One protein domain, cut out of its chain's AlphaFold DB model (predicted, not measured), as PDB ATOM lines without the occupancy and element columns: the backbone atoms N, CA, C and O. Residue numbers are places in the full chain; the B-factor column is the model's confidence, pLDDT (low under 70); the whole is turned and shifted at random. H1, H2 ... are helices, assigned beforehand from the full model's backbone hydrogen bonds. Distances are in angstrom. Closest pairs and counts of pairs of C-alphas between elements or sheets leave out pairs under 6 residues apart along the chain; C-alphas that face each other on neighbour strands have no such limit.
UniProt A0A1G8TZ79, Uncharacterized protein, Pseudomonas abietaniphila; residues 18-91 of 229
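This is residues 18 to 91 of the 229 residues of an uncharacterized protein of Pseudomonas abietaniphila (UniProt A0A1G8TZ79). Long helix H4 packs on an up-and-down bundle of H1, H2 and H3, each running against the one before, and residues 81 to 91 stick out as an arm. The 74 printed residues have four named helices, H1 to H4 in order, and no named strand: all helix. The whole is only just compact, close to loose, with radius of gyration of the C-alphas 13.4 A and spans 43 by 27 by 18 A.

H4, residues 64 to 85, touches H3, residues 49 to 62, in a hairpin, closest at C-alphas 67 and 60, 4.4 A. H4 touches H1, residues 18 to 28, with residues 73 to 77 alone, closest at C-alphas 77 and 21, 7.1 A, at a steep tilt of 56 degrees. H2, residues 32 to 42, touches H3, closest at C-alphas 41 and 55, 6.2 A. Every O i to N i+4 pair is within hydrogen-bond range in H1, H2, H3 and H4.

H4 spans 31.6 A, from C-alpha 64 (-93.618, 52.423, -53.006) to C-alpha 85 (-92.942, 21.042, -56.712); H3 spans 19.8 A.

The farthest C-alphas, 40 and 90, are 43.2 A apart. The printed part has no cut and no long link. Residues 85 to 91 have pLDDT under 70.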
ATOM      1  N   TRP A  18    -103.542  31.288 -54.751       87.75
ATOM      2  CA  TRP A  18    -104.185  32.512 -54.282       87.75
ATOM      3  C   TRP A  18    -104.570  32.444 -52.803       87.75
ATOM      4  O   TRP A  18    -104.471  33.457 -52.112       87.75
ATOM      5  N   GLU A  19    -104.930  31.265 -52.291       89.81
ATOM      6  CA  GLU A  19    -105.175  31.054 -50.860       89.81
ATOM      7  C   GLU A  19    -103.875  31.187 -50.071       89.81
ATOM      8  O   GLU A  19    -103.838  31.838 -49.023       89.81
ATOM      9  N   TRP A  20    -102.787  30.623 -50.601       90.81
ATOM     10  CA  TRP A  20    -101.460  30.782 -50.017       90.81
ATOM     11  C   TRP A  20    -101.039  32.255 -49.990       90.81
ATOM     12  O   TRP A  20    -100.619  32.754 -48.946       90.81
ATOM     13  N   ALA A  21    -101.211  32.973 -51.105       89.56
ATOM     14  CA  ALA A  21    -100.896  34.398 -51.188       89.56
ATOM     15  C   ALA A  21    -101.752  35.226 -50.216       89.56
ATOM     16  O   ALA A  21    -101.228  36.107 -49.538       89.56
ATOM     17  N   TYR A  22    -103.043  34.910 -50.084       89.69
ATOM     18  CA  TYR A  22    -103.935  35.540 -49.112       89.69
ATOM     19  C   TYR A  22    -103.451  35.339 -47.670       89.69
ATOM     20  O   TYR A  22    -103.328  36.310 -46.921       89.69
ATOM     21  N   ARG A  23    -103.104  34.104 -47.287       89.31
ATOM     22  CA  ARG A  23    -102.555  33.801 -45.953       89.31
ATOM     23  C   ARG A  23    -101.229  34.520 -45.709       89.31
ATOM     24  O   ARG A  23    -101.050  35.110 -44.647       89.31
ATOM     25  N   TYR A  24    -100.336  34.528 -46.700       89.81
ATOM     26  CA  TYR A  24     -99.067  35.249 -46.621       89.81
ATOM     27  C   TYR A  24     -99.291  36.745 -46.379       89.81
ATOM     28  O   TYR A  24     -98.657  37.323 -45.500       89.81
ATOM     29  N   MET A  25    -100.230  37.369 -47.100       88.88
ATOM     30  CA  MET A  25    -100.561  38.785 -46.919       88.88
ATOM     31  C   MET A  25    -101.075  39.099 -45.509       88.88
ATOM     32  O   MET A  25    -100.699  40.120 -44.945       88.88
ATOM     33  N   GLN A  26    -101.882  38.219 -44.914       86.56
ATOM     34  CA  GLN A  26    -102.381  38.409 -43.546       86.56
ATOM     35  C   GLN A  26    -101.282  38.243 -42.484       86.56
ATOM     36  O   GLN A  26    -101.295  38.944 -41.474       86.56
ATOM     37  N   GLN A  27    -100.338  37.324 -42.703       86.19
ATOM     38  CA  GLN A  27     -99.298  36.981 -41.727       86.19
ATOM     39  C   GLN A  27     -98.061  37.885 -41.804       86.19
ATOM     40  O   GLN A  27     -97.469  38.186 -40.774       86.19
ATOM     41  N   GLN A  28     -97.662  38.305 -43.006       85.81
ATOM     42  CA  GLN A  28     -96.377  38.976 -43.260       85.81
ATOM     43  C   GLN A  28     -96.510  40.489 -43.489       85.81
ATOM     44  O   GLN A  28     -95.517  41.165 -43.752       85.81
ATOM     45  N   ALA A  29     -97.723  41.045 -43.404       81.88
ATOM     46  CA  ALA A  29     -97.943  42.489 -43.436       81.88
ATOM     47  C   ALA A  29     -97.556  43.132 -42.091       81.88
ATOM     48  O   ALA A  29     -98.408  43.429 -41.248       81.88
ATOM     49  N   THR A  30     -96.253  43.328 -41.894       77.12
ATOM     50  CA  THR A  30     -95.682  43.964 -40.694       77.12
ATOM     51  C   THR A  30     -95.923  45.473 -40.678       77.12
ATOM     52  O   THR A  30     -96.135  46.070 -39.624       77.12
ATOM     53  N   GLU A  31     -95.943  46.102 -41.852       82.44
ATOM     54  CA  GLU A  31     -96.110  47.547 -41.996       82.44
ATOM     55  C   GLU A  31     -97.565  47.966 -41.747       82.44
ATOM     56  O   GLU A  31     -98.507  47.442 -42.354       82.44
ATOM     57  N   ARG A  32     -97.767  48.940 -40.846       80.25
ATOM     58  CA  ARG A  32     -99.104  49.371 -40.397       80.25
ATOM     59  C   ARG A  32     -99.973  49.865 -41.558       80.25
ATOM     60  O   ARG A  32    -101.153  49.521 -41.603       80.25
ATOM     61  N   GLY A  33     -99.392  50.612 -42.500       79.50
ATOM     62  CA  GLY A  33    -100.087  51.109 -43.693       79.50
ATOM     63  C   GLY A  33    -100.601  49.975 -44.584       79.50
ATOM     64  O   GLY A  33    -101.786  49.934 -44.916       79.50
ATOM     65  N   ILE A  34     -99.749  48.987 -44.859       82.12
ATOM     66  CA  ILE A  34    -100.084  47.808 -45.669       82.12
ATOM     67  C   ILE A  34    -101.144  46.948 -44.978       82.12
ATOM     68  O   ILE A  34    -102.122  46.533 -45.597       82.12
ATOM     69  N   LYS A  35    -101.013  46.731 -43.667       84.69
ATOM     70  CA  LYS A  35    -101.990  45.968 -42.882       84.69
ATOM     71  C   LYS A  35    -103.373  46.624 -42.892       84.69
ATOM     72  O   LYS A  35    -104.379  45.926 -43.001       84.69
ATOM     73  N   ILE A  36    -103.437  47.953 -42.790       84.06
ATOM     74  CA  ILE A  36    -104.698  48.706 -42.879       84.06
ATOM     75  C   ILE A  36    -105.280  48.612 -44.294       84.06
ATOM     76  O   ILE A  36    -106.474  48.354 -44.427       84.06
ATOM     77  N   ALA A  37    -104.458  48.763 -45.334       83.19
ATOM     78  CA  ALA A  37    -104.880  48.640 -46.730       83.19
ATOM     79  C   ALA A  37    -105.469  47.252 -47.037       83.19
ATOM     80  O   ALA A  37    -106.584  47.150 -47.554       83.19
ATOM     81  N   ILE A  38    -104.782  46.181 -46.625       84.44
ATOM     82  CA  ILE A  38    -105.261  44.798 -46.774       84.44
ATOM     83  C   ILE A  38    -106.570  44.603 -46.009       84.44
ATOM     84  O   ILE A  38    -107.528  44.060 -46.560       84.44
ATOM     85  N   LYS A  39    -106.653  45.063 -44.754       84.69
ATOM     86  CA  LYS A  39    -107.881  44.951 -43.953       84.69
ATOM     87  C   LYS A  39    -109.056  45.683 -44.591       84.69
ATOM     88  O   LYS A  39    -110.139  45.117 -44.628       84.69
ATOM     89  N   ARG A  40    -108.855  46.895 -45.115       83.19
ATOM     90  CA  ARG A  40    -109.905  47.665 -45.806       83.19
ATOM     91  C   ARG A  40    -110.413  46.931 -47.041       83.19
ATOM     92  O   ARG A  40    -111.621  46.815 -47.215       83.19
ATOM     93  N   MET A  41    -109.506  46.390 -47.852       80.88
ATOM     94  CA  MET A  41    -109.878  45.658 -49.063       80.88
ATOM     95  C   MET A  41    -110.593  44.339 -48.766       80.88
ATOM     96  O   MET A  41    -111.507  43.961 -49.494       80.88
ATOM     97  N   THR A  42    -110.211  43.663 -47.683       82.88
ATOM     98  CA  THR A  42    -110.725  42.332 -47.317       82.88
ATOM     99  C   THR A  42    -111.886  42.369 -46.317       82.88
ATOM    100  O   THR A  42    -112.461  41.327 -46.004       82.88
ATOM    101  N   TRP A  43    -112.272  43.552 -45.828       80.44
ATOM    102  CA  TRP A  43    -113.314  43.715 -44.816       80.44
ATOM    103  C   TRP A  43    -114.665  43.183 -45.300       80.44
ATOM    104  O   TRP A  43    -115.199  43.648 -46.305       80.44
ATOM    105  N   ARG A  44    -115.231  42.216 -44.562       74.94
ATOM    106  CA  ARG A  44    -116.532  41.570 -44.838       74.94
ATOM    107  C   ARG A  44    -116.662  40.908 -46.223       74.94
ATOM    108  O   ARG A  44    -117.766  40.527 -46.603       74.94
ATOM    109  N   LYS A  45    -115.563  40.720 -46.963       80.50
ATOM    110  CA  LYS A  45    -115.555  40.024 -48.259       80.50
ATOM    111  C   LYS A  45    -115.070  38.584 -48.097       80.50
ATOM    112  O   LYS A  45    -114.144  38.315 -47.333       80.50
ATOM    113  N   LYS A  46    -115.677  37.654 -48.841       81.25
ATOM    114  CA  LYS A  46    -115.198  36.265 -48.904       81.25
ATOM    115  C   LYS A  46    -113.857  36.213 -49.660       81.25
ATOM    116  O   LYS A  46    -113.749  36.868 -50.697       81.25
ATOM    117  N   PRO A  47    -112.850  35.454 -49.186       84.12
ATOM    118  CA  PRO A  47    -111.583  35.311 -49.896       84.12
ATOM    119  C   PRO A  47    -111.798  34.648 -51.261       84.12
ATOM    120  O   PRO A  47    -112.326  33.541 -51.336       84.12
ATOM    121  N   CYS A  48    -111.373  35.307 -52.335       86.38
ATOM    122  CA  CYS A  48    -111.362  34.750 -53.686       86.38
ATOM    123  C   CYS A  48    -110.133  35.247 -54.462       86.38
ATOM    124  O   CYS A  48    -109.503  36.236 -54.079       86.38
ATOM    125  N   HIS A  49    -109.791  34.569 -55.563       87.50
ATOM    126  CA  HIS A  49    -108.655  34.945 -56.421       87.50
ATOM    127  C   HIS A  49    -108.736  36.402 -56.896       87.50
ATOM    128  O   HIS A  49    -107.736  37.113 -56.854       87.50
ATOM    129  N   GLU A  50    -109.927  36.860 -57.278       86.25
ATOM    130  CA  GLU A  50    -110.145  38.216 -57.790       86.25
ATOM    131  C   GLU A  50    -109.900  39.273 -56.712       86.25
ATOM    132  O   GLU A  50    -109.168  40.228 -56.953       86.25
ATOM    133  N   LEU A  51    -110.384  39.039 -55.488       86.31
ATOM    134  CA  LEU A  51    -110.131  39.912 -54.341       86.31
ATOM    135  C   LEU A  51    -108.634  40.028 -54.026       86.31
ATOM    136  O   LEU A  51    -108.131  41.110 -53.726       86.31
ATOM    137  N   VAL A  52    -107.913  38.906 -54.079       86.88
ATOM    138  CA  VAL A  52    -106.462  38.866 -53.849       86.88
ATOM    139  C   VAL A  52    -105.724  39.622 -54.952       86.88
ATOM    140  O   VAL A  52    -104.841  40.423 -54.651       86.88
ATOM    141  N   ALA A  53    -106.104  39.409 -56.212       88.31
ATOM    142  CA  ALA A  53    -105.536  40.099 -57.362       88.31
ATOM    143  C   ALA A  53    -105.748  41.620 -57.280       88.31
ATOM    144  O   ALA A  53    -104.794  42.372 -57.456       88.31
ATOM    145  N   GLU A  54    -106.958  42.065 -56.940       86.94
ATOM    146  CA  GLU A  54    -107.294  43.482 -56.754       86.94
ATOM    147  C   GLU A  54    -106.553  44.109 -55.574       86.94
ATOM    148  O   GLU A  54    -106.060  45.228 -55.679       86.94
ATOM    149  N   THR A  55    -106.423  43.382 -54.462       86.00
ATOM    150  CA  THR A  55    -105.668  43.858 -53.294       86.00
ATOM    151  C   THR A  55    -104.190  44.034 -53.637       86.00
ATOM    152  O   THR A  55    -103.586  45.025 -53.241       86.00
ATOM    153  N   ILE A  56    -103.604  43.110 -54.405       88.44
ATOM    154  CA  ILE A  56    -102.212  43.207 -54.868       88.44
ATOM    155  C   ILE A  56    -102.029  44.402 -55.804       88.44
ATOM    156  O   ILE A  56    -101.091  45.168 -55.605       88.44
ATOM    157  N   SER A  57    -102.915  44.581 -56.787       85.94
ATOM    158  CA  SER A  57    -102.860  45.731 -57.698       85.94
ATOM    159  C   SER A  57    -103.021  47.049 -56.934       85.94
ATOM    160  O   SER A  57    -102.246  47.974 -57.139       85.94
ATOM    161  N   TYR A  58    -103.945  47.110 -55.973       86.06
ATOM    162  CA  TYR A  58    -104.112  48.277 -55.109       86.06
ATOM    163  C   TYR A  58    -102.857  48.577 -54.291       86.06
ATOM    164  O   TYR A  58    -102.414  49.718 -54.259       86.06
ATOM    165  N   LEU A  59    -102.251  47.572 -53.655       85.12
ATOM    166  CA  LEU A  59    -101.010  47.758 -52.898       85.12
ATOM    167  C   LEU A  59     -99.861  48.224 -53.790       85.12
ATOM    168  O   LEU A  59     -99.076  49.061 -53.365       85.12
ATOM    169  N   GLN A  60     -99.778  47.714 -55.015       85.88
ATOM    170  CA  GLN A  60     -98.754  48.115 -55.971       85.88
ATOM    171  C   GLN A  60     -98.906  49.579 -56.417       85.88
ATOM    172  O   GLN A  60     -97.897  50.241 -56.632       85.88
ATOM    173  N   ASP A  61    -100.141  50.077 -56.514       81.94
ATOM    174  CA  ASP A  61    -100.439  51.441 -56.967       81.94
ATOM    175  C   ASP A  61    -100.512  52.474 -55.824       81.94
ATOM    176  O   ASP A  61    -100.429  53.675 -56.072       81.94
ATOM    177  N   THR A  62    -100.703  52.034 -54.575       76.44
ATOM    178  CA  THR A  62    -100.954  52.932 -53.429       76.44
ATOM    179  C   THR A  62     -99.678  53.549 -52.857       76.44
ATOM    180  O   THR A  62     -99.720  54.684 -52.384       76.44
ATOM    181  N   SER A  63     -98.556  52.823 -52.848       75.19
ATOM    182  CA  SER A  63     -97.285  53.336 -52.326       75.19
ATOM    183  C   SER A  63     -96.081  52.503 -52.773       75.19
ATOM    184  O   SER A  63     -96.207  51.309 -53.052       75.19
ATOM    185  N   ASP A  64     -94.891  53.112 -52.748       79.06
ATOM    186  CA  ASP A  64     -93.618  52.423 -53.006       79.06
ATOM    187  C   ASP A  64     -93.387  51.256 -52.028       79.06
ATOM    188  O   ASP A  64     -92.970  50.165 -52.432       79.06
ATOM    189  N   ASP A  65     -93.767  51.434 -50.758       81.69
ATOM    190  CA  ASP A  65     -93.757  50.383 -49.731       81.69
ATOM    191  C   ASP A  65     -94.665  49.199 -50.110       81.69
ATOM    192  O   ASP A  65     -94.310  48.024 -49.953       81.69
ATOM    193  N   GLY A  66     -95.836  49.498 -50.681       82.19
ATOM    194  CA  GLY A  66     -96.756  48.497 -51.205       82.19
ATOM    195  C   GLY A  66     -96.164  47.741 -52.397       82.19
ATOM    196  O   GLY A  66     -96.237  46.509 -52.440       82.19
ATOM    197  N   GLY A  67     -95.466  48.433 -53.301       85.19
ATOM    198  CA  GLY A  67     -94.694  47.817 -54.385       85.19
ATOM    199  C   GLY A  67     -93.572  46.891 -53.885       85.19
ATOM    200  O   GLY A  67     -93.415  45.761 -54.373       85.19
ATOM    201  N   ALA A  68     -92.826  47.310 -52.860       87.25
ATOM    202  CA  ALA A  68     -91.786  46.497 -52.226       87.25
ATOM    203  C   ALA A  68     -92.374  45.246 -51.549       87.25
ATOM    204  O   ALA A  68     -91.839  44.137 -51.673       87.25
ATOM    205  N   PHE A  69     -93.522  45.383 -50.882       88.88
ATOM    206  CA  PHE A  69     -94.246  44.260 -50.297       88.88
ATOM    207  C   PHE A  69     -94.746  43.266 -51.347       88.88
ATOM    208  O   PHE A  69     -94.529  42.060 -51.192       88.88
ATOM    209  N   VAL A  70     -95.331  43.745 -52.446       89.44
ATOM    210  CA  VAL A  70     -95.755  42.893 -53.567       89.44
ATOM    211  C   VAL A  70     -94.559  42.152 -54.173       89.44
ATOM    212  O   VAL A  70     -94.659  40.964 -54.486       89.44
ATOM    213  N   THR A  71     -93.391  42.792 -54.255       89.44
ATOM    214  CA  THR A  71     -92.148  42.144 -54.708       89.44
ATOM    215  C   THR A  71     -91.703  41.026 -53.758       89.44
ATOM    216  O   THR A  71     -91.375  39.923 -54.213       89.44
ATOM    217  N   ARG A  72     -91.750  41.254 -52.437       90.88
ATOM    218  CA  ARG A  72     -91.480  40.213 -51.425       90.88
ATOM    219  C   ARG A  72     -92.471  39.052 -51.533       90.88
ATOM    220  O   ARG A  72     -92.039  37.901 -51.579       90.88
ATOM    221  N   LEU A  73     -93.768  39.342 -51.648       91.06
ATOM    222  CA  LEU A  73     -94.829  38.346 -51.833       91.06
ATOM    223  C   LEU A  73     -94.590  37.501 -53.091       91.06
ATOM    224  O   LEU A  73     -94.637  36.273 -53.031       91.06
ATOM    225  N   ARG A  74     -94.271  38.137 -54.224       90.75
ATOM    226  CA  ARG A  74     -93.969  37.443 -55.484       90.75
ATOM    227  C   ARG A  74     -92.762  36.514 -55.343       90.75
ATOM    228  O   ARG A  74     -92.801  35.376 -55.817       90.75
ATOM    229  N   ASN A  75     -91.700  36.969 -54.678       91.25
ATOM    230  CA  ASN A  75     -90.508  36.158 -54.423       91.25
ATOM    231  C   ASN A  75     -90.801  34.975 -53.493       91.25
ATOM    232  O   ASN A  75     -90.349  33.859 -53.766       91.25
ATOM    233  N   ALA A  76     -91.590  35.191 -52.442       89.94
ATOM    234  CA  ALA A  76     -92.002  34.144 -51.521       89.94
ATOM    235  C   ALA A  76     -92.888  33.100 -52.220       89.94
ATOM    236  O   ALA A  76     -92.656  31.903 -52.060       89.94
ATOM    237  N   LEU A  77     -93.816  33.523 -53.089       89.44
ATOM    238  CA  LEU A  77     -94.622  32.599 -53.891       89.44
ATOM    239  C   LEU A  77     -93.753  31.788 -54.861       89.44
ATOM    240  O   LEU A  77     -93.949  30.582 -55.007       89.44
ATOM    241  N   ARG A  78     -92.749  32.406 -55.498       87.81
ATOM    242  CA  ARG A  78     -91.784  31.682 -56.343       87.81
ATOM    243  C   ARG A  78     -91.043  30.602 -55.548       87.81
ATOM    244  O   ARG A  78     -90.897  29.483 -56.034       87.81
ATOM    245  N   GLN A  79     -90.599  30.918 -54.331       86.25
ATOM    246  CA  GLN A  79     -89.960  29.940 -53.446       86.25
ATOM    247  C   GLN A  79     -90.936  28.842 -53.009       86.25
ATOM    248  O   GLN A  79     -90.562  27.673 -53.004       86.25
ATOM    249  N   HIS A  80     -92.184  29.191 -52.695       84.88
ATOM    250  CA  HIS A  80     -93.229  28.232 -52.347       84.88
ATOM    251  C   HIS A  80     -93.506  27.251 -53.492       84.88
ATOM    252  O   HIS A  80     -93.521  26.043 -53.268       84.88
ATOM    253  N   ARG A  81     -93.630  27.738 -54.734       85.44
ATOM    254  CA  ARG A  81     -93.740  26.891 -55.935       85.44
ATOM    255  C   ARG A  81     -92.553  25.945 -56.060       85.44
ATOM    256  O   ARG A  81     -92.732  24.748 -56.231       85.44
ATOM    257  N   HIS A  82     -91.336  26.464 -55.914       78.62
ATOM    258  CA  HIS A  82     -90.133  25.639 -55.986       78.62
ATOM    259  C   HIS A  82     -90.094  24.566 -54.884       78.62
ATOM    260  O   HIS A  82     -89.684  23.439 -55.134       78.62
ATOM    261  N   ARG A  83     -90.526  24.882 -53.658       76.44
ATOM    262  CA  ARG A  83     -90.547  23.926 -52.537       76.44
ATOM    263  C   ARG A  83     -91.658  22.885 -52.675       76.44
ATOM    264  O   ARG A  83     -91.392  21.709 -52.467       76.44
ATOM    265  N   SER A  84     -92.864  23.295 -53.063       75.00
ATOM    266  CA  SER A  84     -94.014  22.397 -53.259       75.00
ATOM    267  C   SER A  84     -93.804  21.428 -54.425       75.00
ATOM    268  O   SER A  84     -93.998  20.230 -54.253       75.00
ATOM    269  N   LEU A  85     -93.289  21.901 -55.567       64.81
ATOM    270  CA  LEU A  85     -92.942  21.042 -56.712       64.81
ATOM    271  C   LEU A  85     -91.825  20.030 -56.401       64.81
ATOM    272  O   LEU A  85     -91.710  19.009 -57.080       64.81
ATOM    273  N   ASN A  86     -91.009  20.303 -55.380       59.53
ATOM    274  CA  ASN A  86     -89.941  19.418 -54.915       59.53
ATOM    275  C   ASN A  86     -90.339  18.578 -53.686       59.53
ATOM    276  O   ASN A  86     -89.564  17.721 -53.270       59.53
ATOM    277  N   ALA A  87     -91.533  18.766 -53.108       60.56
ATOM    278  CA  ALA A  87     -91.952  18.080 -51.881       60.56
ATOM    279  C   ALA A  87     -92.136  16.557 -52.061       60.56
ATOM    280  O   ALA A  87     -91.978  15.810 -51.095       60.56
ATOM    281  N   GLY A  88     -92.415  16.103 -53.288       58.12
ATOM    282  CA  GLY A  88     -92.545  14.685 -53.655       58.12
ATOM    283  C   GLY A  88     -91.365  14.100 -54.442       58.12
ATOM    284  O   GLY A  88     -91.436  12.947 -54.844       58.12
ATOM    285  N   LYS A  89     -90.296  14.866 -54.696       61.00
ATOM    286  CA  LYS A  89     -89.115  14.389 -55.440       61.00
ATOM    287  C   LYS A  89     -87.986  14.031 -54.473       61.00
ATOM    288  O   LYS A  89     -87.859  14.653 -53.423       61.00
ATOM    289  N   GLU A  90     -87.114  13.104 -54.870       59.69
ATOM    290  CA  GLU A  90     -85.893  12.713 -54.132       59.69
ATOM    291  C   GLU A  90     -84.968  13.906 -53.804       59.69
ATOM    292  O   GLU A  90     -84.162  13.857 -52.880       59.69
ATOM    293  N   LYS A  91     -85.108  15.023 -54.528       62.12
ATOM    294  CA  LYS A  91     -84.302  16.242 -54.376       62.12
ATOM    295  C   LYS A  91     -84.925  17.226 -53.379       62.12
ATOM    296  O   LYS A  91     -85.331  18.329 -53.753       62.12
TER     297      LYS A  91